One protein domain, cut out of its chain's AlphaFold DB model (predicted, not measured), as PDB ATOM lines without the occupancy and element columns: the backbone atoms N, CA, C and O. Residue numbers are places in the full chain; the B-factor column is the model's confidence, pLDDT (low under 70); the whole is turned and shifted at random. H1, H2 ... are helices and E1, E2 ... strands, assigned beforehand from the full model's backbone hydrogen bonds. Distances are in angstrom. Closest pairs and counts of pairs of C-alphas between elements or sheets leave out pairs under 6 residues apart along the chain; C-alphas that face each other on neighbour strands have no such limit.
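What this domain is: This is residues 2 to 75 and 108 to 192 of the 278 residues of the protein "Beta/gamma crystallin 'Greek key' domain-containing protein" of Flavobacterium sp. PXU-55 (UniProt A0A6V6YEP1). What shape is it? There is little regular structure: a small, strongly twisted mixed sheet, in order E1 E2 E3 E4, has H3 across one face, hairpin E7 E8 packs on E2 through E8, and residues 120 to 158 are a long stretch with no named element, 7 to 26 A from the mean of the C-alphas. What is printed? The printed part has 159 residues, mixed in class; eight named strands, then three named helices, hold only 54. It is compact, radius of gyration of the C-alphas 16.6 A, spanning 45 by 39 by 36 A.

Where its parts are: Which strands form the sheet? E1 is residues 2 to 4, from (196.212, 169.410, 199.728), E2 12 to 20, E3 23 to 29, E4 41 to 45. Which helix is longest? H3, residues 164 to 171, ends at (192.986, 168.296, 189.188).

How they stand to each other: Which strands pair? E1 E2 E3 is a meander, each strand the antiparallel neighbour of the one before; N 16 and O 27 are 2.8 A apart. Where is H3? It is on the sheet, across E2 at 84 degrees on the local plane.

The domain as a whole: Any cut? Residues 76 to 107 are not printed; C-alphas 75 and 108 are 28.3 A apart. Low confidence? 19 residues, among them 188 to 192, have pLDDT under 70.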
ATOM      1  N   ILE A   2     194.811 169.659 200.079       95.75
ATOM      2  CA  ILE A   2     196.212 169.410 199.728       95.75
ATOM      3  C   ILE A   2     197.078 170.398 200.508       95.75
ATOM      4  O   ILE A   2     196.949 171.609 200.325       95.75
ATOM      5  N   VAL A   3     197.941 169.884 201.384       94.81
ATOM      6  CA  VAL A   3     198.789 170.681 202.280       94.81
ATOM      7  C   VAL A   3     200.251 170.310 202.054       94.81
ATOM      8  O   VAL A   3     200.629 169.144 202.162       94.81
ATOM      9  N   GLU A   4     201.072 171.307 201.743       93.81
ATOM     10  CA  GLU A   4     202.517 171.159 201.592       93.81
ATOM     11  C   GLU A   4     203.208 171.299 202.950       93.81
ATOM     12  O   GLU A   4     202.934 172.229 203.709       93.81
ATOM     13  N   LYS A   5     204.151 170.402 203.251       91.69
ATOM     14  CA  LYS A   5     205.034 170.562 204.410       91.69
ATOM     15  C   LYS A   5     206.083 171.627 204.102       91.69
ATOM     16  O   LYS A   5     206.937 171.414 203.250       91.69
ATOM     17  N   ASP A   6     206.064 172.719 204.853       92.44
ATOM     18  CA  ASP A   6     207.000 173.846 204.730       92.44
ATOM     19  C   ASP A   6     207.881 174.039 205.983       92.44
ATOM     20  O   ASP A   6     208.644 174.998 206.081       92.44
ATOM     21  N   GLY A   7     207.787 173.115 206.946       95.06
ATOM     22  CA  GLY A   7     208.489 173.177 208.230       95.06
ATOM     23  C   GLY A   7     207.711 173.879 209.348       95.06
ATOM     24  O   GLY A   7     208.160 173.839 210.492       95.06
ATOM     25  N   SER A   8     206.549 174.474 209.056       94.25
ATOM     26  CA  SER A   8     205.610 174.942 210.080       94.25
ATOM     27  C   SER A   8     204.845 173.782 210.732       94.25
ATOM     28  O   SER A   8     204.878 172.642 210.261       94.25
ATOM     29  N   THR A   9     204.129 174.073 211.823       91.81
ATOM     30  CA  THR A   9     203.318 173.087 212.558       91.81
ATOM     31  C   THR A   9     202.241 172.440 211.685       91.81
ATOM     32  O   THR A   9     201.994 171.241 211.813       91.81
ATOM     33  N   TYR A  10     201.608 173.217 210.801       89.62
ATOM     34  CA  TYR A  10     200.430 172.787 210.039       89.62
ATOM     35  C   TYR A  10     200.674 172.677 208.531       89.62
ATOM     36  O   TYR A  10     199.854 172.089 207.830       89.62
ATOM     37  N   GLY A  11     201.806 173.180 208.034       94.12
ATOM     38  CA  GLY A  11     202.084 173.274 206.607       94.12
ATOM     39  C   GLY A  11     201.327 174.416 205.923       94.12
ATOM     40  O   GLY A  11     200.615 175.201 206.549       94.12
ATOM     41  N   SER A  12     201.467 174.481 204.602       93.56
ATOM     42  CA  SER A  12     200.828 175.476 203.745       93.56
ATOM     43  C   SER A  12     199.737 174.812 202.907       93.56
ATOM     44  O   SER A  12     200.015 173.927 202.095       93.56
ATOM     45  N   LEU A  13     198.483 175.229 203.094       96.50
ATOM     46  CA  LEU A  13     197.360 174.777 202.272       96.50
ATOM     47  C   LEU A  13     197.548 175.266 200.828       96.50
ATOM     48  O   LEU A  13     197.711 176.461 200.595       96.50
ATOM     49  N   LYS A  14     197.518 174.347 199.859       97.12
ATOM     50  CA  LYS A  14     197.718 174.641 198.427       97.12
ATOM     51  C   LYS A  14     196.461 174.479 197.590       97.12
ATOM     52  O   LYS A  14     196.304 175.164 196.584       97.12
ATOM     53  N   GLY A  15     195.549 173.615 198.015       97.38
ATOM     54  CA  GLY A  15     194.284 173.413 197.326       97.38
ATOM     55  C   GLY A  15     193.297 172.589 198.137       97.38
ATOM     56  O   GLY A  15     193.632 171.997 199.167       97.38
ATOM     57  N   ALA A  16     192.062 172.534 197.670       97.25
ATOM     58  CA  ALA A  16     191.025 171.669 198.198       97.25
ATOM     59  C   ALA A  16     190.144 171.172 197.060       97.25
ATOM     60  O   ALA A  16     189.874 171.908 196.122       97.25
ATOM     61  N   VAL A  17     189.685 169.932 197.192       95.31
ATOM     62  CA  VAL A  17     188.617 169.383 196.366       95.31
ATOM     63  C   VAL A  17     187.433 169.151 197.293       95.31
ATOM     64  O   VAL A  17     187.615 168.554 198.362       95.31
ATOM     65  N   THR A  18     186.263 169.662 196.933       94.44
ATOM     66  CA  THR A  18     184.999 169.357 197.611       94.44
ATOM     67  C   THR A  18     184.117 168.515 196.701       94.44
ATOM     68  O   THR A  18     184.385 168.390 195.511       94.44
ATOM     69  N   VAL A  19     183.075 167.920 197.274       91.69
ATOM     70  CA  VAL A  19     182.126 167.086 196.537       91.69
ATOM     71  C   VAL A  19     180.757 167.719 196.642       91.69
ATOM     72  O   VAL A  19     180.275 167.988 197.745       91.69
ATOM     73  N   SER A  20     180.119 167.943 195.499       90.19
ATOM     74  CA  SER A  20     178.750 168.412 195.449       90.19
ATOM     75  C   SER A  20     177.896 167.529 194.562       90.19
ATOM     76  O   SER A  20     177.991 167.599 193.343       90.19
ATOM     77  N   HIS A  21     176.990 166.775 195.190       86.12
ATOM     78  CA  HIS A  21     176.241 165.720 194.513       86.12
ATOM     79  C   HIS A  21     177.213 164.723 193.888       86.12
ATOM     80  O   HIS A  21     177.980 164.122 194.630       86.12
ATOM     81  N   SER A  22     177.203 164.561 192.569       81.69
ATOM     82  CA  SER A  22     178.116 163.652 191.877       81.69
ATOM     83  C   SER A  22     179.411 164.318 191.425       81.69
ATOM     84  O   SER A  22     180.289 163.592 190.992       81.69
ATOM     85  N   ASP A  23     179.539 165.642 191.540       86.75
ATOM     86  CA  ASP A  23     180.636 166.372 190.907       86.75
ATOM     87  C   ASP A  23     181.690 166.810 191.931       86.75
ATOM     88  O   ASP A  23     181.357 167.154 193.081       86.75
ATOM     89  N   PHE A  24     182.959 166.831 191.533       91.75
ATOM     90  CA  PHE A  24     184.029 167.386 192.358       91.75
ATOM     91  C   PHE A  24     184.343 168.828 191.951       91.75
ATOM     92  O   PHE A  24     184.239 169.215 190.796       91.75
ATOM     93  N   PHE A  25     184.729 169.640 192.936       93.81
ATOM     94  CA  PHE A  25     185.044 171.054 192.732       93.81
ATOM     95  C   PHE A  25     186.400 171.395 193.336       93.81
ATOM     96  O   PHE A  25     186.653 171.126 194.513       93.81
ATOM     97  N   SER A  26     187.261 172.012 192.539       96.00
ATOM     98  CA  SER A  26     188.638 172.369 192.860       96.00
ATOM     99  C   SER A  26     188.762 173.820 193.294       96.00
ATOM    100  O   SER A  26     188.340 174.742 192.605       96.00
ATOM    101  N   TYR A  27     189.448 174.061 194.403       97.94
ATOM    102  CA  TYR A  27     189.681 175.401 194.925       97.94
ATOM    103  C   TYR A  27     191.124 175.584 195.341       97.94
ATOM    104  O   TYR A  27     191.767 174.662 195.847       97.94
ATOM    105  N   VAL A  28     191.606 176.815 195.217       98.19
ATOM    106  CA  VAL A  28     192.938 177.204 195.687       98.19
ATOM    107  C   VAL A  28     192.828 178.385 196.654       98.19
ATOM    108  O   VAL A  28     192.038 179.299 196.406       98.19
ATOM    109  N   PRO A  29     193.559 178.402 197.781       97.25
ATOM    110  CA  PRO A  29     193.608 179.581 198.636       97.25
ATOM    111  C   PRO A  29     194.339 180.728 197.929       97.25
ATOM    112  O   PRO A  29     195.114 180.520 196.990       97.25
ATOM    113  N   SER A  30     194.105 181.956 198.393       94.88
ATOM    114  CA  SER A  30     194.788 183.134 197.850       94.88
ATOM    115  C   SER A  30     196.310 182.974 197.934       94.88
ATOM    116  O   SER A  30     196.847 182.617 198.981       94.88
ATOM    117  N   GLY A  31     197.002 183.228 196.820       93.56
ATOM    118  CA  GLY A  31     198.459 183.102 196.730       93.56
ATOM    119  C   GLY A  31     198.984 181.676 196.534       93.56
ATOM    120  O   GLY A  31     200.201 181.498 196.500       93.56
ATOM    121  N   SER A  32     198.115 180.670 196.380       96.69
ATOM    122  CA  SER A  32     198.559 179.338 195.957       96.69
ATOM    123  C   SER A  32     199.185 179.378 194.562       96.69
ATOM    124  O   SER A  32     198.754 180.134 193.692       96.69
ATOM    125  N   SER A  33     200.195 178.537 194.348       95.62
ATOM    126  CA  SER A  33     200.824 178.325 193.043       95.62
ATOM    127  C   SER A  33     200.092 177.302 192.173       95.62
ATOM    128  O   SER A  33     200.478 177.124 191.021       95.62
ATOM    129  N   PHE A  34     199.092 176.602 192.716       97.56
ATOM    130  CA  PHE A  34     198.322 175.616 191.961       97.56
ATOM    131  C   PHE A  34     197.399 176.315 190.966       97.56
ATOM    132  O   PHE A  34     196.789 177.340 191.279       97.56
ATOM    133  N   VAL A  35     197.284 175.738 189.777       97.25
ATOM    134  CA  VAL A  35     196.393 176.202 188.705       97.25
ATOM    135  C   VAL A  35     195.581 175.026 188.164       97.25
ATOM    136  O   VAL A  35     195.817 173.889 188.566       97.25
ATOM    137  N   SER A  36     194.612 175.292 187.285       97.12
ATOM    138  CA  SER A  36     193.812 174.244 186.632       97.12
ATOM    139  C   SER A  36     194.712 173.211 185.954       97.12
ATOM    140  O   SER A  36     195.586 173.600 185.181       97.12
ATOM    141  N   GLY A  37     194.495 171.932 186.266       91.75
ATOM    142  CA  GLY A  37     195.125 170.799 185.589       91.75
ATOM    143  C   GLY A  37     194.227 170.276 184.469       91.75
ATOM    144  O   GLY A  37     193.812 171.030 183.587       91.75
ATOM    145  N   LEU A  38     193.895 168.983 184.520       88.62
ATOM    146  CA  LEU A  38     192.858 168.401 183.658       88.62
ATOM    147  C   LEU A  38     191.466 168.951 183.998       88.62
ATOM    148  O   LEU A  38     190.665 169.135 183.086       88.62
ATOM    149  N   GLU A  39     191.237 169.291 185.269       85.00
ATOM    150  CA  GLU A  39     190.028 169.967 185.746       85.00
ATOM    151  C   GLU A  39     190.251 171.462 186.006       85.00
ATOM    152  O   GLU A  39     191.366 171.936 186.262       85.00
ATOM    153  N   SER A  40     189.166 172.239 185.941       92.31
ATOM    154  CA  SER A  40     189.217 173.672 186.228       92.31
ATOM    155  C   SER A  40     189.271 173.949 187.727       92.31
ATOM    156  O   SER A  40     188.524 173.362 188.498       92.31
ATOM    157  N   VAL A  41     190.083 174.924 188.144       96.62
ATOM    158  CA  VAL A  41     189.910 175.558 189.458       96.62
ATOM    159  C   VAL A  41     188.617 176.383 189.452       96.62
ATOM    160  O   VAL A  41     188.524 177.403 188.770       96.62
ATOM    161  N   ASP A  42     187.643 175.966 190.256       96.12
ATOM    162  CA  ASP A  42     186.299 176.539 190.378       96.12
ATOM    163  C   ASP A  42     186.243 177.834 191.192       96.12
ATOM    164  O   ASP A  42     185.259 178.578 191.137       96.12
ATOM    165  N   GLY A  43     187.277 178.122 191.980       95.62
ATOM    166  CA  GLY A  43     187.353 179.383 192.702       95.62
ATOM    167  C   GLY A  43     188.410 179.454 193.792       95.62
ATOM    168  O   GLY A  43     189.268 178.586 193.960       95.62
ATOM    169  N   THR A  44     188.330 180.538 194.559       96.19
ATOM    170  CA  THR A  44     189.216 180.776 195.696       96.19
ATOM    171  C   THR A  44     188.644 180.160 196.964       96.19
ATOM    172  O   THR A  44     187.532 180.496 197.367       96.19
ATOM    173  N   LEU A  45     189.438 179.322 197.634       97.06
ATOM    174  CA  LEU A  45     189.119 178.810 198.961       97.06
ATOM    175  C   LEU A  45     189.292 179.927 199.993       97.06
ATOM    176  O   LEU A  45     190.413 180.363 200.273       97.06
ATOM    177  N   GLN A  46     188.177 180.407 200.536       96.69
ATOM    178  CA  GLN A  46     188.184 181.465 201.540       96.69
ATOM    179  C   GLN A  46     188.639 180.933 202.898       96.69
ATOM    180  O   GLN A  46     188.361 179.789 203.258       96.69
ATOM    181  N   MET A  47     189.312 181.799 203.654       95.25
ATOM    182  CA  MET A  47     189.848 181.494 204.978       95.25
ATOM    183  C   MET A  47     189.256 182.456 206.013       95.25
ATOM    184  O   MET A  47     189.073 183.640 205.723       95.25
ATOM    185  N   ARG A  48     188.985 181.972 207.227       94.06
ATOM    186  CA  ARG A  48     188.536 182.781 208.370       94.06
ATOM    187  C   ARG A  48     189.486 182.604 209.542       94.06
ATOM    188  O   ARG A  48     189.878 181.480 209.841       94.06
ATOM    189  N   ASP A  49     189.823 183.706 210.204       94.44
ATOM    190  CA  ASP A  49     190.522 183.646 211.486       94.44
ATOM    191  C   ASP A  49     189.612 183.027 212.551       94.44
ATOM    192  O   ASP A  49     188.462 183.442 212.727       94.44
ATOM    193  N   TYR A  50     190.130 182.024 213.245       93.31
ATOM    194  CA  TYR A  50     189.512 181.450 214.424       93.31
ATOM    195  C   TYR A  50     190.614 181.082 215.413       93.31
ATOM    196  O   TYR A  50     191.497 180.284 215.106       93.31
ATOM    197  N   ASN A  51     190.569 181.692 216.600       91.81
ATOM    198  CA  ASN A  51     191.588 181.557 217.643       91.81
ATOM    199  C   ASN A  51     193.015 181.902 217.172       91.81
ATOM    200  O   ASN A  51     193.981 181.297 217.633       91.81
ATOM    201  N   GLY A  52     193.145 182.898 216.286       91.31
ATOM    202  CA  GLY A  52     194.435 183.380 215.784       91.31
ATOM    203  C   GLY A  52     195.032 182.548 214.649       91.31
ATOM    204  O   GLY A  52     196.179 182.785 214.279       91.31
ATOM    205  N   GLU A  53     194.280 181.585 214.108       90.62
ATOM    206  CA  GLU A  53     194.701 180.738 212.995       90.62
ATOM    207  C   GLU A  53     193.671 180.775 211.858       90.62
ATOM    208  O   GLU A  53     192.454 180.804 212.076       90.62
ATOM    209  N   LEU A  54     194.155 180.747 210.614       92.31
ATOM    210  CA  LEU A  54     193.303 180.760 209.425       92.31
ATOM    211  C   LEU A  54     192.763 179.361 209.109       92.31
ATOM    212  O   LEU A  54     193.525 178.425 208.881       92.31
ATOM    213  N   HIS A  55     191.442 179.250 209.000       93.69
ATOM    214  CA  HIS A  55     190.738 178.007 208.694       93.69
ATOM    215  C   HIS A  55     189.962 178.121 207.377       93.69
ATOM    216  O   HIS A  55     189.325 179.153 207.149       93.69
ATOM    217  N   PRO A  56     189.972 177.086 206.518       95.50
ATOM    218  CA  PRO A  56     189.184 177.089 205.293       95.50
ATOM    219  C   PRO A  56     187.687 177.069 205.604       95.50
ATOM    220  O   PRO A  56     187.245 176.397 206.535       95.50
ATOM    221  N   ILE A  57     186.910 177.795 204.802       96.00
ATOM    222  CA  ILE A  57     185.459 177.896 204.956       96.00
ATOM    223  C   ILE A  57     184.774 177.111 203.839       96.00
ATOM    224  O   ILE A  57     184.952 177.388 202.650       96.00
ATOM    225  N   THR A  58     183.934 176.164 204.233       95.44
ATOM    226  CA  THR A  58     183.034 175.431 203.340       95.44
ATOM    227  C   THR A  58     181.596 175.610 203.793       95.44
ATOM    228  O   THR A  58     181.345 175.849 204.973       95.44
ATOM    229  N   ALA A  59     180.655 175.443 202.875       94.19
ATOM    230  CA  ALA A  59     179.230 175.470 203.155       94.19
ATOM    231  C   ALA A  59     178.547 174.250 202.524       94.19
ATOM    232  O   ALA A  59     178.966 173.763 201.468       94.19
ATOM    233  N   GLN A  60     177.525 173.744 203.216       91.56
ATOM    234  CA  GLN A  60     176.775 172.549 202.838       91.56
ATOM    235  C   GLN A  60     175.303 172.895 202.582       91.56
ATOM    236  O   GLN A  60     174.723 173.696 203.314       91.56
ATOM    237  N   ASP A  61     174.693 172.255 201.583       86.94
ATOM    238  CA  ASP A  61     173.259 172.391 201.301       86.94
ATOM    239  C   ASP A  61     172.389 171.869 202.455       86.94
ATOM    240  O   ASP A  61     172.609 170.778 202.987       86.94
ATOM    241  N   SER A  62     171.309 172.588 202.775       77.38
ATOM    242  CA  SER A  62     170.392 172.253 203.880       77.38
ATOM    243  C   SER A  62     169.592 170.957 203.684       77.38
ATOM    244  O   SER A  62     169.011 170.433 204.637       77.38
ATOM    245  N   LYS A  63     169.519 170.430 202.454       76.50
ATOM    246  CA  LYS A  63     168.725 169.236 202.090       76.50
ATOM    247  C   LYS A  63     169.447 168.304 201.118       76.50
ATOM    248  O   LYS A  63     168.809 167.492 200.451       76.50
ATOM    249  N   GLY A  64     170.767 168.436 201.030       80.00
ATOM    250  CA  GLY A  64     171.595 167.688 200.098       80.00
ATOM    251  C   GLY A  64     172.886 167.204 200.740       80.00
ATOM    252  O   GLY A  64     173.200 167.485 201.895       80.00
ATOM    253  N   HIS A  65     173.652 166.467 199.951       81.81
ATOM    254  CA  HIS A  65     175.014 166.048 200.273       81.81
ATOM    255  C   HIS A  65     176.019 166.867 199.454       81.81
ATOM    256  O   HIS A  65     177.029 166.348 198.989       81.81
ATOM    257  N   SER A  66     175.697 168.145 199.231       88.69
ATOM    258  CA  SER A  66     176.558 169.075 198.515       88.69
ATOM    259  C   SER A  66     177.407 169.882 199.476       88.69
ATOM    260  O   SER A  66     176.853 170.553 200.338       88.69
ATOM    261  N   LEU A  67     178.728 169.835 199.308       92.88
ATOM    262  CA  LEU A  67     179.701 170.649 200.024       92.88
ATOM    263  C   LEU A  67     180.523 171.449 199.008       92.88
ATOM    264  O   LEU A  67     181.135 170.873 198.106       92.88
ATOM    265  N   LYS A  68     180.582 172.772 199.174       94.69
ATOM    266  CA  LYS A  68     181.400 173.674 198.345       94.69
ATOM    267  C   LYS A  68     182.197 174.649 199.198       94.69
ATOM    268  O   LYS A  68     181.901 174.840 200.379       94.69
ATOM    269  N   ALA A  69     183.210 175.279 198.611       95.62
ATOM    270  CA  ALA A  69     183.868 176.413 199.252       95.62
ATOM    271  C   ALA A  69     182.889 177.595 199.372       95.62
ATOM    272  O   ALA A  69     182.176 177.927 198.424       95.62
ATOM    273  N   TRP A  70     182.866 178.258 200.528       94.88
ATOM    274  CA  TRP A  70     182.120 179.511 200.678       94.88
ATOM    275  C   TRP A  70     182.773 180.611 199.812       94.88
ATOM    276  O   TRP A  70     184.006 180.661 199.756       94.88
ATOM    277  N   PRO A  71     182.011 181.503 199.143       92.12
ATOM    278  CA  PRO A  71     180.556 181.692 199.208       92.12
ATOM    279  C   PRO A  71     179.773 181.023 198.064       92.12
ATOM    280  O   PRO A  71     178.682 181.478 197.737       92.12
ATOM    281  N   GLN A  72     180.305 179.986 197.399       91.06
ATOM    282  CA  GLN A  72     179.534 179.320 196.333       91.06
ATOM    283  C   GLN A  72     178.237 178.705 196.868       91.06
ATOM    284  O   GLN A  72     177.225 178.715 196.172       91.06
ATOM    285  N   HIS A  73     178.290 178.233 198.112       88.62
ATOM    286  CA  HIS A  73     177.132 178.094 198.982       88.62
ATOM    287  C   HIS A  73     177.252 179.128 200.103       88.62
ATOM    288  O   HIS A  73     178.336 179.297 200.671       88.62
ATOM    289  N   ASP A  74     176.159 179.818 200.411       88.12
ATOM    290  CA  ASP A  74     176.080 180.797 201.495       88.12
ATOM    291  C   ASP A  74     174.751 180.649 202.245       88.12
ATOM    292  O   ASP A  74     173.793 180.068 201.729       88.12
ATOM    293  N   ILE A  75     174.701 181.154 203.474       86.25
ATOM    294  CA  ILE A  75     173.478 181.153 204.275       86.25
ATOM    295  C   ILE A  75     172.577 182.289 203.779       86.25
ATOM    296  O   ILE A  75     172.858 183.463 204.019       86.25
ATOM    297  N   ILE A 108     186.987 157.849 211.628       91.88
ATOM    298  CA  ILE A 108     186.169 156.816 210.989       91.88
ATOM    299  C   ILE A 108     186.806 155.417 211.032       91.88
ATOM    300  O   ILE A 108     186.103 154.436 210.794       91.88
ATOM    301  N   PHE A 109     188.114 155.327 211.289       88.38
ATOM    302  CA  PHE A 109     188.875 154.081 211.370       88.38
ATOM    303  C   PHE A 109     189.088 153.597 212.803       88.38
ATOM    304  O   PHE A 109     189.787 152.602 213.004       88.38
ATOM    305  N   GLU A 110     188.536 154.282 213.807       90.31
ATOM    306  CA  GLU A 110     188.526 153.736 215.161       90.31
ATOM    307  C   GLU A 110     187.737 152.418 215.204       90.31
ATOM    308  O   GLU A 110     186.878 152.165 214.358       90.31
ATOM    309  N   THR A 111     188.025 151.556 216.181       86.00
ATOM    310  CA  THR A 111     187.341 150.262 216.306       86.00
ATOM    311  C   THR A 111     185.829 150.449 216.413       86.00
ATOM    312  O   THR A 111     185.341 151.123 217.318       86.00
ATOM    313  N   GLY A 112     185.086 149.814 215.507       86.19
ATOM    314  CA  GLY A 112     183.631 149.949 215.410       86.19
ATOM    315  C   GLY A 112     183.152 151.231 214.719       86.19
ATOM    316  O   GLY A 112     181.940 151.406 214.572       86.19
ATOM    317  N   GLY A 113     184.076 152.088 214.275       91.19
ATOM    318  CA  GLY A 113     183.816 153.309 213.522       91.19
ATOM    319  C   GLY A 113     183.247 153.049 212.128       91.19
ATOM    320  O   GLY A 113     183.002 151.913 211.715       91.19
ATOM    321  N   LEU A 114     183.021 154.127 211.375       90.88
ATOM    322  CA  LEU A 114     182.322 154.077 210.087       90.88
ATOM    323  C   LEU A 114     182.966 153.105 209.085       90.88
ATOM    324  O   LEU A 114     182.251 152.445 208.331       90.88
ATOM    325  N   TRP A 115     184.295 152.979 209.094       86.88
ATOM    326  CA  TRP A 115     185.007 152.041 208.232       86.88
ATOM    327  C   TRP A 115     184.661 150.577 208.550       86.88
ATOM    328  O   TRP A 115     184.369 149.800 207.639       86.88
ATOM    329  N   ASP A 116     184.629 150.187 209.827       83.69
ATOM    330  CA  ASP A 116     184.254 148.829 210.257       83.69
ATOM    331  C   ASP A 116     182.786 148.509 209.942       83.69
ATOM    332  O   ASP A 116     182.435 147.360 209.668       83.69
ATOM    333  N   GLN A 117     181.936 149.537 209.891       86.25
ATOM    334  CA  GLN A 117     180.523 149.417 209.536       86.25
ATOM    335  C   GLN A 117     180.266 149.249 208.034       86.25
ATOM    336  O   GLN A 117     179.113 149.080 207.657       86.25
ATOM    337  N   ARG A 118     181.271 149.253 207.147       83.62
ATOM    338  CA  ARG A 118     181.052 149.169 205.684       83.62
ATOM    339  C   ARG A 118     180.253 147.942 205.222       83.62
ATOM    340  O   ARG A 118     179.602 147.984 204.186       83.62
ATOM    341  N   PHE A 119     180.256 146.857 205.995       79.50
ATOM    342  CA  PHE A 119     179.460 145.652 205.716       79.50
ATOM    343  C   PHE A 119     178.082 145.647 206.388       79.50
ATOM    344  O   PHE A 119     177.309 144.706 206.206       79.50
ATOM    345  N   ASN A 120     177.768 146.672 207.181       81.81
ATOM    346  CA  ASN A 120     176.482 146.818 207.835       81.81
ATOM    347  C   ASN A 120     175.418 147.168 206.790       81.81
ATOM    348  O   ASN A 120     175.314 148.307 206.329       81.81
ATOM    349  N   THR A 121     174.601 146.179 206.445       83.06
ATOM    350  CA  THR A 121     173.533 146.322 205.456       83.06
ATOM    351  C   THR A 121     172.349 147.133 205.968       83.06
ATOM    352  O   THR A 121     171.462 147.426 205.179       83.06
ATOM    353  N   GLU A 122     172.284 147.528 207.238       85.69
ATOM    354  CA  GLU A 122     171.295 148.506 207.715       85.69
ATOM    355  C   GLU A 122     171.719 149.944 207.390       85.69
ATOM    356  O   GLU A 122     170.859 150.793 207.163       85.69
ATOM    357  N   LEU A 123     173.029 150.196 207.290       85.38
ATOM    358  CA  LEU A 123     173.610 151.514 207.022       85.38
ATOM    359  C   LEU A 123     173.954 151.721 205.540       85.38
ATOM    360  O   LEU A 123     173.646 152.764 204.962       85.38
ATOM    361  N   PHE A 124     174.575 150.720 204.916       82.31
ATOM    362  CA  PHE A 124     175.057 150.787 203.540       82.31
ATOM    363  C   PHE A 124     174.188 149.962 202.587       82.31
ATOM    364  O   PHE A 124     173.695 148.881 202.921       82.31
ATOM    365  N   SER A 125     173.990 150.476 201.372       80.56
ATOM    366  CA  SER A 125     173.390 149.732 200.262       80.56
ATOM    367  C   SER A 125     174.361 148.684 199.716       80.56
ATOM    368  O   SER A 125     173.924 147.655 199.199       80.56
ATOM    369  N   SER A 126     175.668 148.917 199.879       75.19
ATOM    370  CA  SER A 126     176.728 147.978 199.543       75.19
ATOM    371  C   SER A 126     178.037 148.299 200.294       75.19
ATOM    372  O   SER A 126     178.268 149.458 200.648       75.19
ATOM    373  N   PRO A 127     178.946 147.321 200.473       66.75
ATOM    374  CA  PRO A 127     180.311 147.574 200.956       66.75
ATOM    375  C   PRO A 127     181.110 148.576 200.119       66.75
ATOM    376  O   PRO A 127     182.067 149.168 200.618       66.75
ATOM    377  N   GLY A 128     180.683 148.812 198.873       68.75
ATOM    378  CA  GLY A 128     181.203 149.864 198.008       68.75
ATOM    379  C   GLY A 128     180.979 151.280 198.540       68.75
ATOM    380  O   GLY A 128     181.533 152.195 197.959       68.75
ATOM    381  N   GLY A 129     180.234 151.464 199.641       78.81
ATOM    382  CA  GLY A 129     180.166 152.714 200.407       78.81
ATOM    383  C   GLY A 129     178.980 153.619 200.079       78.81
ATOM    384  O   GLY A 129     178.921 154.738 200.580       78.81
ATOM    385  N   GLY A 130     178.009 153.151 199.293       84.50
ATOM    386  CA  GLY A 130     176.745 153.868 199.113       84.50
ATOM    387  C   GLY A 130     175.895 153.796 200.383       84.50
ATOM    388  O   GLY A 130     175.582 152.701 200.854       84.50
ATOM    389  N   PHE A 131     175.502 154.935 200.953       85.94
ATOM    390  CA  PHE A 131     174.604 154.956 202.109       85.94
ATOM    391  C   PHE A 131     173.168 154.622 201.701       85.94
ATOM    392  O   PHE A 131     172.710 154.957 200.605       85.94
ATOM    393  N   LYS A 132     172.415 153.986 202.603       82.62
ATOM    394  CA  LYS A 132     170.971 153.823 202.417       82.62
ATOM    395  C   LYS A 132     170.268 155.170 202.589       82.62
ATOM    396  O   LYS A 132     170.366 155.801 203.636       82.62
ATOM    397  N   GLY A 133     169.545 155.598 201.554       74.56
ATOM    398  CA  GLY A 133     168.633 156.737 201.638       74.56
ATOM    399  C   GLY A 133     167.410 156.430 202.509       74.56
ATOM    400  O   GLY A 133     167.076 155.269 202.753       74.56
ATOM    401  N   ASN A 134     166.710 157.481 202.934       65.44
ATOM    402  CA  ASN A 134     165.493 157.428 203.756       65.44
ATOM    403  C   ASN A 134     164.298 156.693 203.102       65.44
ATOM    404  O   ASN A 134     163.298 156.453 203.775       65.44
ATOM    405  N   ASP A 135     164.401 156.302 201.831       59.50
ATOM    406  CA  ASP A 135     163.412 155.496 201.109       59.50
ATOM    407  C   ASP A 135     163.985 154.222 200.450       59.50
ATOM    408  O   ASP A 135     163.287 153.572 199.670       59.50
ATOM    409  N   PHE A 136     165.235 153.843 200.757       51.50
ATOM    410  CA  PHE A 136     165.970 152.747 200.100       51.50
ATOM    411  C   PHE A 136     166.088 152.881 198.560       51.50
ATOM    412  O   PHE A 136     166.350 151.880 197.887       51.50
ATOM    413  N   LYS A 137     165.912 154.084 197.983       48.81
ATOM    414  CA  LYS A 137     166.098 154.362 196.543       48.81
ATOM    415  C   LYS A 137     167.405 155.116 196.242       48.81
ATOM    416  O   LYS A 137     168.226 155.379 197.120       48.81
ATOM    417  N   THR A 138     167.597 155.442 194.957       48.03
ATOM    418  CA  THR A 138     168.700 156.223 194.372       48.03
ATOM    419  C   THR A 138     168.660 157.683 194.841       48.03
ATOM    420  O   THR A 138     168.076 158.541 194.183       48.03
ATOM    421  N   GLY A 139     169.245 157.955 196.006       56.50
ATOM    422  CA  GLY A 139     169.428 159.311 196.541       56.50
ATOM    423  C   GLY A 139     170.325 159.386 197.783       56.50
ATOM    424  O   GLY A 139     170.440 160.447 198.394       56.50
ATOM    425  N   GLY A 140     170.933 158.264 198.184       71.25
ATOM    426  CA  GLY A 140     171.880 158.221 199.295       71.25
ATOM    427  C   GLY A 140     173.208 158.879 198.926       71.25
ATOM    428  O   GLY A 140     173.642 158.808 197.778       71.25
ATOM    429  N   ALA A 141     173.847 159.511 199.908       83.31
ATOM    430  CA  ALA A 141     175.216 159.989 199.770       83.31
ATOM    431  C   ALA A 141     176.196 158.809 199.653       83.31
ATOM    432  O   ALA A 141     175.863 157.659 199.954       83.31
ATOM    433  N   ASN A 142     177.431 159.112 199.282       86.31
ATOM    434  CA  ASN A 142     178.520 158.151 199.227       86.31
ATOM    435  C   ASN A 142     179.484 158.360 200.400       86.31
ATOM    436  O   ASN A 142     179.719 159.478 200.865       86.31
ATOM    437  N   ALA A 143     180.056 157.268 200.890       88.44
ATOM    438  CA  ALA A 143     181.209 157.309 201.772       88.44
ATOM    439  C   ALA A 143     182.470 157.723 200.991       88.44
ATOM    440  O   ALA A 143     182.492 157.628 199.761       88.44
ATOM    441  N   PRO A 144     183.556 158.135 201.676       87.00
ATOM    442  CA  PRO A 144     184.781 158.585 201.013       87.00
ATOM    443  C   PRO A 144     185.337 157.614 199.957       87.00
ATOM    444  O   PRO A 144     185.860 158.058 198.940       87.00
ATOM    445  N   TRP A 145     185.180 156.301 200.161       84.19
ATOM    446  CA  TRP A 145     185.652 155.251 199.248       84.19
ATOM    447  C   TRP A 145     184.672 154.898 198.115       84.19
ATOM    448  O   TRP A 145     184.895 153.918 197.410       84.19
ATOM    449  N   ALA A 146     183.607 155.682 197.940       82.88
ATOM    450  CA  ALA A 146     182.549 155.442 196.956       82.88
ATOM    451  C   ALA A 146     182.328 156.618 195.992       82.88
ATOM    452  O   ALA A 146     181.681 156.452 194.959       82.88
ATOM    453  N   TRP A 147     182.841 157.809 196.319       83.88
ATOM    454  CA  TRP A 147     182.681 159.001 195.485       83.88
ATOM    455  C   TRP A 147     183.385 158.861 194.136       83.88
ATOM    456  O   TRP A 147     184.518 158.385 194.071       83.88
ATOM    457  N   ASN A 148     182.713 159.308 193.080       77.19
ATOM    458  CA  ASN A 148     183.191 159.337 191.703       77.19
ATOM    459  C   ASN A 148     182.679 160.628 191.060       77.19
ATOM    460  O   ASN A 148     181.492 160.898 191.227       77.19
ATOM    461  N   ASP A 149     183.526 161.343 190.319       66.25
ATOM    462  CA  ASP A 149     183.129 162.541 189.558       66.25
ATOM    463  C   ASP A 149     182.237 162.176 188.351       66.25
ATOM    464  O   ASP A 149     181.395 162.931 187.890       66.25
ATOM    465  N   GLY A 150     182.322 160.932 187.862       59.44
ATOM    466  CA  GLY A 150     181.361 160.345 186.915       59.44
ATOM    467  C   GLY A 150     181.415 160.878 185.473       59.44
ATOM    468  O   GLY A 150     181.040 160.148 184.555       59.44
ATOM    469  N   ASN A 151     181.918 162.089 185.259       63.75
ATOM    470  CA  ASN A 151     182.073 162.801 183.987       63.75
ATOM    471  C   ASN A 151     183.504 162.736 183.412       63.75
ATOM    472  O   ASN A 151     183.648 162.713 182.190       63.75
ATOM    473  N   ASP A 152     184.538 162.631 184.253       59.44
ATOM    474  CA  ASP A 152     185.917 162.881 183.792       59.44
ATOM    475  C   ASP A 152     186.695 161.602 183.449       59.44
ATOM    476  O   ASP A 152     187.701 161.633 182.740       59.44
ATOM    477  N   GLY A 153     186.245 160.437 183.936       57.31
ATOM    478  CA  GLY A 153     186.808 159.108 183.635       57.31
ATOM    479  C   GLY A 153     188.259 158.863 184.094       57.31
ATOM    480  O   GLY A 153     188.742 157.729 184.034       57.31
ATOM    481  N   ILE A 154     188.954 159.904 184.559       66.38
ATOM    482  CA  ILE A 154     190.364 159.895 184.962       66.38
ATOM    483  C   ILE A 154     190.512 159.472 186.424       66.38
ATOM    484  O   ILE A 154     191.360 158.626 186.737       66.38
ATOM    485  N   VAL A 155     189.674 160.023 187.305       70.44
ATOM    486  CA  VAL A 155     189.549 159.615 188.707       70.44
ATOM    487  C   VAL A 155     188.342 158.693 188.826       70.44
ATOM    488  O   VAL A 155     187.229 159.042 188.449       70.44
ATOM    489  N   GLN A 156     188.584 157.478 189.297       72.19
ATOM    490  CA  GLN A 156     187.581 156.430 189.416       72.19
ATOM    491  C   GLN A 156     186.918 156.465 190.796       72.19
ATOM    492  O   GLN A 156     187.430 157.060 191.746       72.19
ATOM    493  N   GLY A 157     185.784 155.771 190.915       77.06
ATOM    494  CA  GLY A 157     185.065 155.640 192.178       77.06
ATOM    495  C   GLY A 157     185.970 155.192 193.327       77.06
ATOM    496  O   GLY A 157     186.657 154.177 193.235       77.06
ATOM    497  N   GLY A 158     185.979 155.977 194.401       78.88
ATOM    498  CA  GLY A 158     186.750 155.724 195.613       78.88
ATOM    499  C   GLY A 158     188.202 156.200 195.589       78.88
ATOM    500  O   GLY A 158     188.806 156.282 196.661       78.88
ATOM    501  N   GLU A 159     188.755 156.597 194.435       80.31
ATOM    502  CA  GLU A 159     190.126 157.130 194.354       80.31
ATOM    503  C   GLU A 159     190.285 158.462 195.093       80.31
ATOM    504  O   GLU A 159     191.387 158.780 195.533       80.31
ATOM    505  N   PHE A 160     189.186 159.176 195.358       84.12
ATOM    506  CA  PHE A 160     189.174 160.295 196.303       84.12
ATOM    507  C   PHE A 160     189.783 159.918 197.670       84.12
ATOM    508  O   PHE A 160     190.495 160.717 198.276       84.12
ATOM    509  N   ALA A 161     189.532 158.696 198.151       86.31
ATOM    510  CA  ALA A 161     190.036 158.195 199.428       86.31
ATOM    511  C   ALA A 161     191.262 157.279 199.280       86.31
ATOM    512  O   ALA A 161     192.202 157.363 200.074       86.31
ATOM    513  N   THR A 162     191.278 156.396 198.279       80.62
ATOM    514  CA  THR A 162     192.352 155.401 198.110       80.62
ATOM    515  C   THR A 162     193.588 155.969 197.416       80.62
ATOM    516  O   THR A 162     194.699 155.507 197.692       80.62
ATOM    517  N   ASP A 163     193.426 157.002 196.580       84.19
ATOM    518  CA  ASP A 163     194.521 157.663 195.872       84.19
ATOM    519  C   ASP A 163     194.356 159.199 195.752       84.19
ATOM    520  O   ASP A 163     194.323 159.756 194.647       84.19
ATOM    521  N   PRO A 164     194.291 159.930 196.880       89.44
ATOM    522  CA  PRO A 164     194.125 161.384 196.867       89.44
ATOM    523  C   PRO A 164     195.284 162.134 196.187       89.44
ATOM    524  O   PRO A 164     195.098 163.266 195.741       89.44
ATOM    525  N   ALA A 165     196.475 161.533 196.082       89.38
ATOM    526  CA  ALA A 165     197.585 162.108 195.328       89.38
ATOM    527  C   ALA A 165     197.333 162.056 193.816       89.38
ATOM    528  O   ALA A 165     197.590 163.044 193.136       89.38
ATOM    529  N   LYS A 166     196.776 160.956 193.285       86.75
ATOM    530  CA  LYS A 166     196.315 160.918 191.890       86.75
ATOM    531  C   LYS A 166     195.272 162.002 191.636       86.75
ATOM    532  O   LYS A 166     195.398 162.716 190.650       86.75
ATOM    533  N   LEU A 167     194.275 162.143 192.513       89.31
ATOM    534  CA  LEU A 167     193.263 163.198 192.389       89.31
ATOM    535  C   LEU A 167     193.927 164.580 192.287       89.31
ATOM    536  O   LEU A 167     193.682 165.304 191.330       89.31
ATOM    537  N   ALA A 168     194.815 164.915 193.228       93.50
ATOM    538  CA  ALA A 168     195.503 166.202 193.241       93.50
ATOM    539  C   ALA A 168     196.332 166.456 191.968       93.50
ATOM    540  O   ALA A 168     196.246 167.543 191.411       93.50
ATOM    541  N   ASP A 169     197.089 165.459 191.506       91.19
ATOM    542  CA  ASP A 169     197.935 165.540 190.305       91.19
ATOM    543  C   ASP A 169     197.131 165.705 189.009       91.19
ATOM    544  O   ASP A 169     197.591 166.343 188.071       91.19
ATOM    545  N   ASN A 170     195.909 165.167 188.952       90.38
ATOM    546  CA  ASN A 170     195.040 165.356 187.790       90.38
ATOM    547  C   ASN A 170     194.283 166.690 187.850       90.38
ATOM    548  O   ASN A 170     194.079 167.319 186.816       90.38
ATOM    549  N   TYR A 171     193.870 167.133 189.039       93.38
ATOM    550  CA  TYR A 171     192.986 168.296 189.188       93.38
ATOM    551  C   TYR A 171     193.763 169.614 189.227       93.38
ATOM    552  O   TYR A 171     193.218 170.662 188.885       93.38
ATOM    553  N   PHE A 172     195.042 169.572 189.608       95.88
ATOM    554  CA  PHE A 172     195.878 170.757 189.730       95.88
ATOM    555  C   PHE A 172     197.214 170.587 189.011       95.88
ATOM    556  O   PHE A 172     197.982 169.671 189.297       95.88
ATOM    557  N   ASP A 173     197.551 171.566 188.179       94.94
ATOM    558  CA  ASP A 173     198.919 171.772 187.721       94.94
ATOM    559  C   ASP A 173     199.721 172.540 188.786       94.94
ATOM    560  O   ASP A 173     199.190 173.332 189.572       94.94
ATOM    561  N   GLY A 174     201.039 172.328 188.807       93.62
ATOM    562  CA  GLY A 174     201.937 172.981 189.769       93.62
ATOM    563  C   GLY A 174     202.056 172.264 191.119       93.62
ATOM    564  O   GLY A 174     202.698 172.795 192.026       93.62
ATOM    565  N   VAL A 175     201.512 171.046 191.239       92.56
ATOM    566  CA  VAL A 175     201.648 170.172 192.424       92.56
ATOM    567  C   VAL A 175     203.076 169.673 192.670       92.56
ATOM    568  O   VAL A 175     203.392 169.195 193.760       92.56
ATOM    569  N   GLY A 176     203.956 169.799 191.675       89.12
ATOM    570  CA  GLY A 176     205.314 169.270 191.726       89.12
ATOM    571  C   GLY A 176     205.337 167.743 191.635       89.12
ATOM    572  O   GLY A 176     204.467 167.125 191.036       89.12
ATOM    573  N   ASN A 177     206.359 167.118 192.221       85.25
ATOM    574  CA  ASN A 177     206.476 165.660 192.224       85.25
ATOM    575  C   ASN A 177     205.734 165.074 193.427       85.25
ATOM    576  O   ASN A 177     206.313 164.923 194.508       85.25
ATOM    577  N   LEU A 178     204.460 164.734 193.240       83.56
ATOM    578  CA  LEU A 178     203.642 164.156 194.296       83.56
ATOM    579  C   LEU A 178     203.854 162.637 194.392       83.56
ATOM    580  O   LEU A 178     203.617 161.881 193.450       83.56
ATOM    581  N   SER A 179     204.306 162.164 195.555       82.56
ATOM    582  CA  SER A 179     204.416 160.726 195.815       82.56
ATOM    583  C   SER A 179     203.028 160.095 195.901       82.56
ATOM    584  O   SER A 179     202.209 160.505 196.718       82.56
ATOM    585  N   ARG A 180     202.812 159.019 195.137       79.50
ATOM    586  CA  ARG A 180     201.654 158.118 195.288       79.50
ATOM    587  C   ARG A 180     201.919 156.945 196.238       79.50
ATOM    588  O   ARG A 180     201.088 156.059 196.386       79.50
ATOM    589  N   THR A 181     203.085 156.931 196.887       78.88
ATOM    590  CA  THR A 181     203.355 156.057 198.036       78.88
ATOM    591  C   THR A 181     202.954 156.789 199.309       78.88
ATOM    592  O   THR A 181     203.538 157.824 199.645       78.88
ATOM    593  N   TYR A 182     201.959 156.246 200.005       79.50
ATOM    594  CA  TYR A 182     201.386 156.836 201.209       79.50
ATOM    595  C   TYR A 182     202.134 156.376 202.460       79.50
ATOM    596  O   TYR A 182     202.376 155.187 202.648       79.50
ATOM    597  N   THR A 183     202.484 157.326 203.329       82.31
ATOM    598  CA  THR A 183     203.032 157.019 204.666       82.31
ATOM    599  C   THR A 183     201.932 156.628 205.646       82.31
ATOM    600  O   THR A 183     202.146 155.772 206.498       82.31
ATOM    601  N   ASP A 184     200.751 157.222 205.483       80.06
ATOM    602  CA  ASP A 184     199.515 156.827 206.138       80.06
ATOM    603  C   ASP A 184     198.353 157.080 205.172       80.06
ATOM    604  O   ASP A 184     198.107 158.206 204.740       80.06
ATOM    605  N   ASN A 185     197.676 156.008 204.788       82.69
ATOM    606  CA  ASN A 185     196.389 156.065 204.121       82.69
ATOM    607  C   ASN A 185     195.652 154.797 204.523       82.69
ATOM    608  O   ASN A 185     195.837 153.774 203.884       82.69
ATOM    609  N   LYS A 186     194.820 154.849 205.562       79.75
ATOM    610  CA  LYS A 186     194.068 153.684 206.054       79.75
ATOM    611  C   LYS A 186     193.031 153.153 205.057       79.75
ATOM    612  O   LYS A 186     192.584 152.026 205.220       79.75
ATOM    613  N   TYR A 187     192.710 153.876 203.982       75.56
ATOM    614  CA  TYR A 187     191.975 153.317 202.839       75.56
ATOM    615  C   TYR A 187     192.879 152.545 201.871       75.56
ATOM    616  O   TYR A 187     192.405 151.909 200.949       75.56
ATOM    617  N   ASN A 188     194.191 152.593 202.036       62.03
ATOM    618  CA  ASN A 188     195.155 151.873 201.209       62.03
ATOM    619  C   ASN A 188     195.883 150.814 202.058       62.03
ATOM    620  O   ASN A 188     195.900 149.638 201.723       62.03
ATOM    621  N   SER A 189     196.314 151.179 203.266       46.53
ATOM    622  CA  SER A 189     196.861 150.281 204.283       46.53
ATOM    623  C   SER A 189     195.793 149.470 205.027       46.53
ATOM    624  O   SER A 189     196.136 148.547 205.765       46.53
ATOM    625  N   SER A 190     194.501 149.787 204.863       39.16
ATOM    626  CA  SER A 190     193.383 149.090 205.523       39.16
ATOM    627  C   SER A 190     192.013 149.227 204.825       39.16
ATOM    628  O   SER A 190     191.024 148.770 205.409       39.16
ATOM    629  N   ALA A 191     191.919 149.666 203.545       41.19
ATOM    630  CA  ALA A 191     190.728 149.273 202.764       41.19
ATOM    631  C   ALA A 191     190.691 147.773 202.463       41.19
ATOM    632  O   ALA A 191     189.750 147.248 201.867       41.19
ATOM    633  N   GLY A 192     191.745 147.079 202.891       45.75
ATOM    634  CA  GLY A 192     191.974 145.664 202.741       45.75
ATOM    635  C   GLY A 192     192.456 145.309 201.345       45.75
ATOM    636  O   GLY A 192     193.185 144.339 201.250       45.75
TER     637      GLY A 192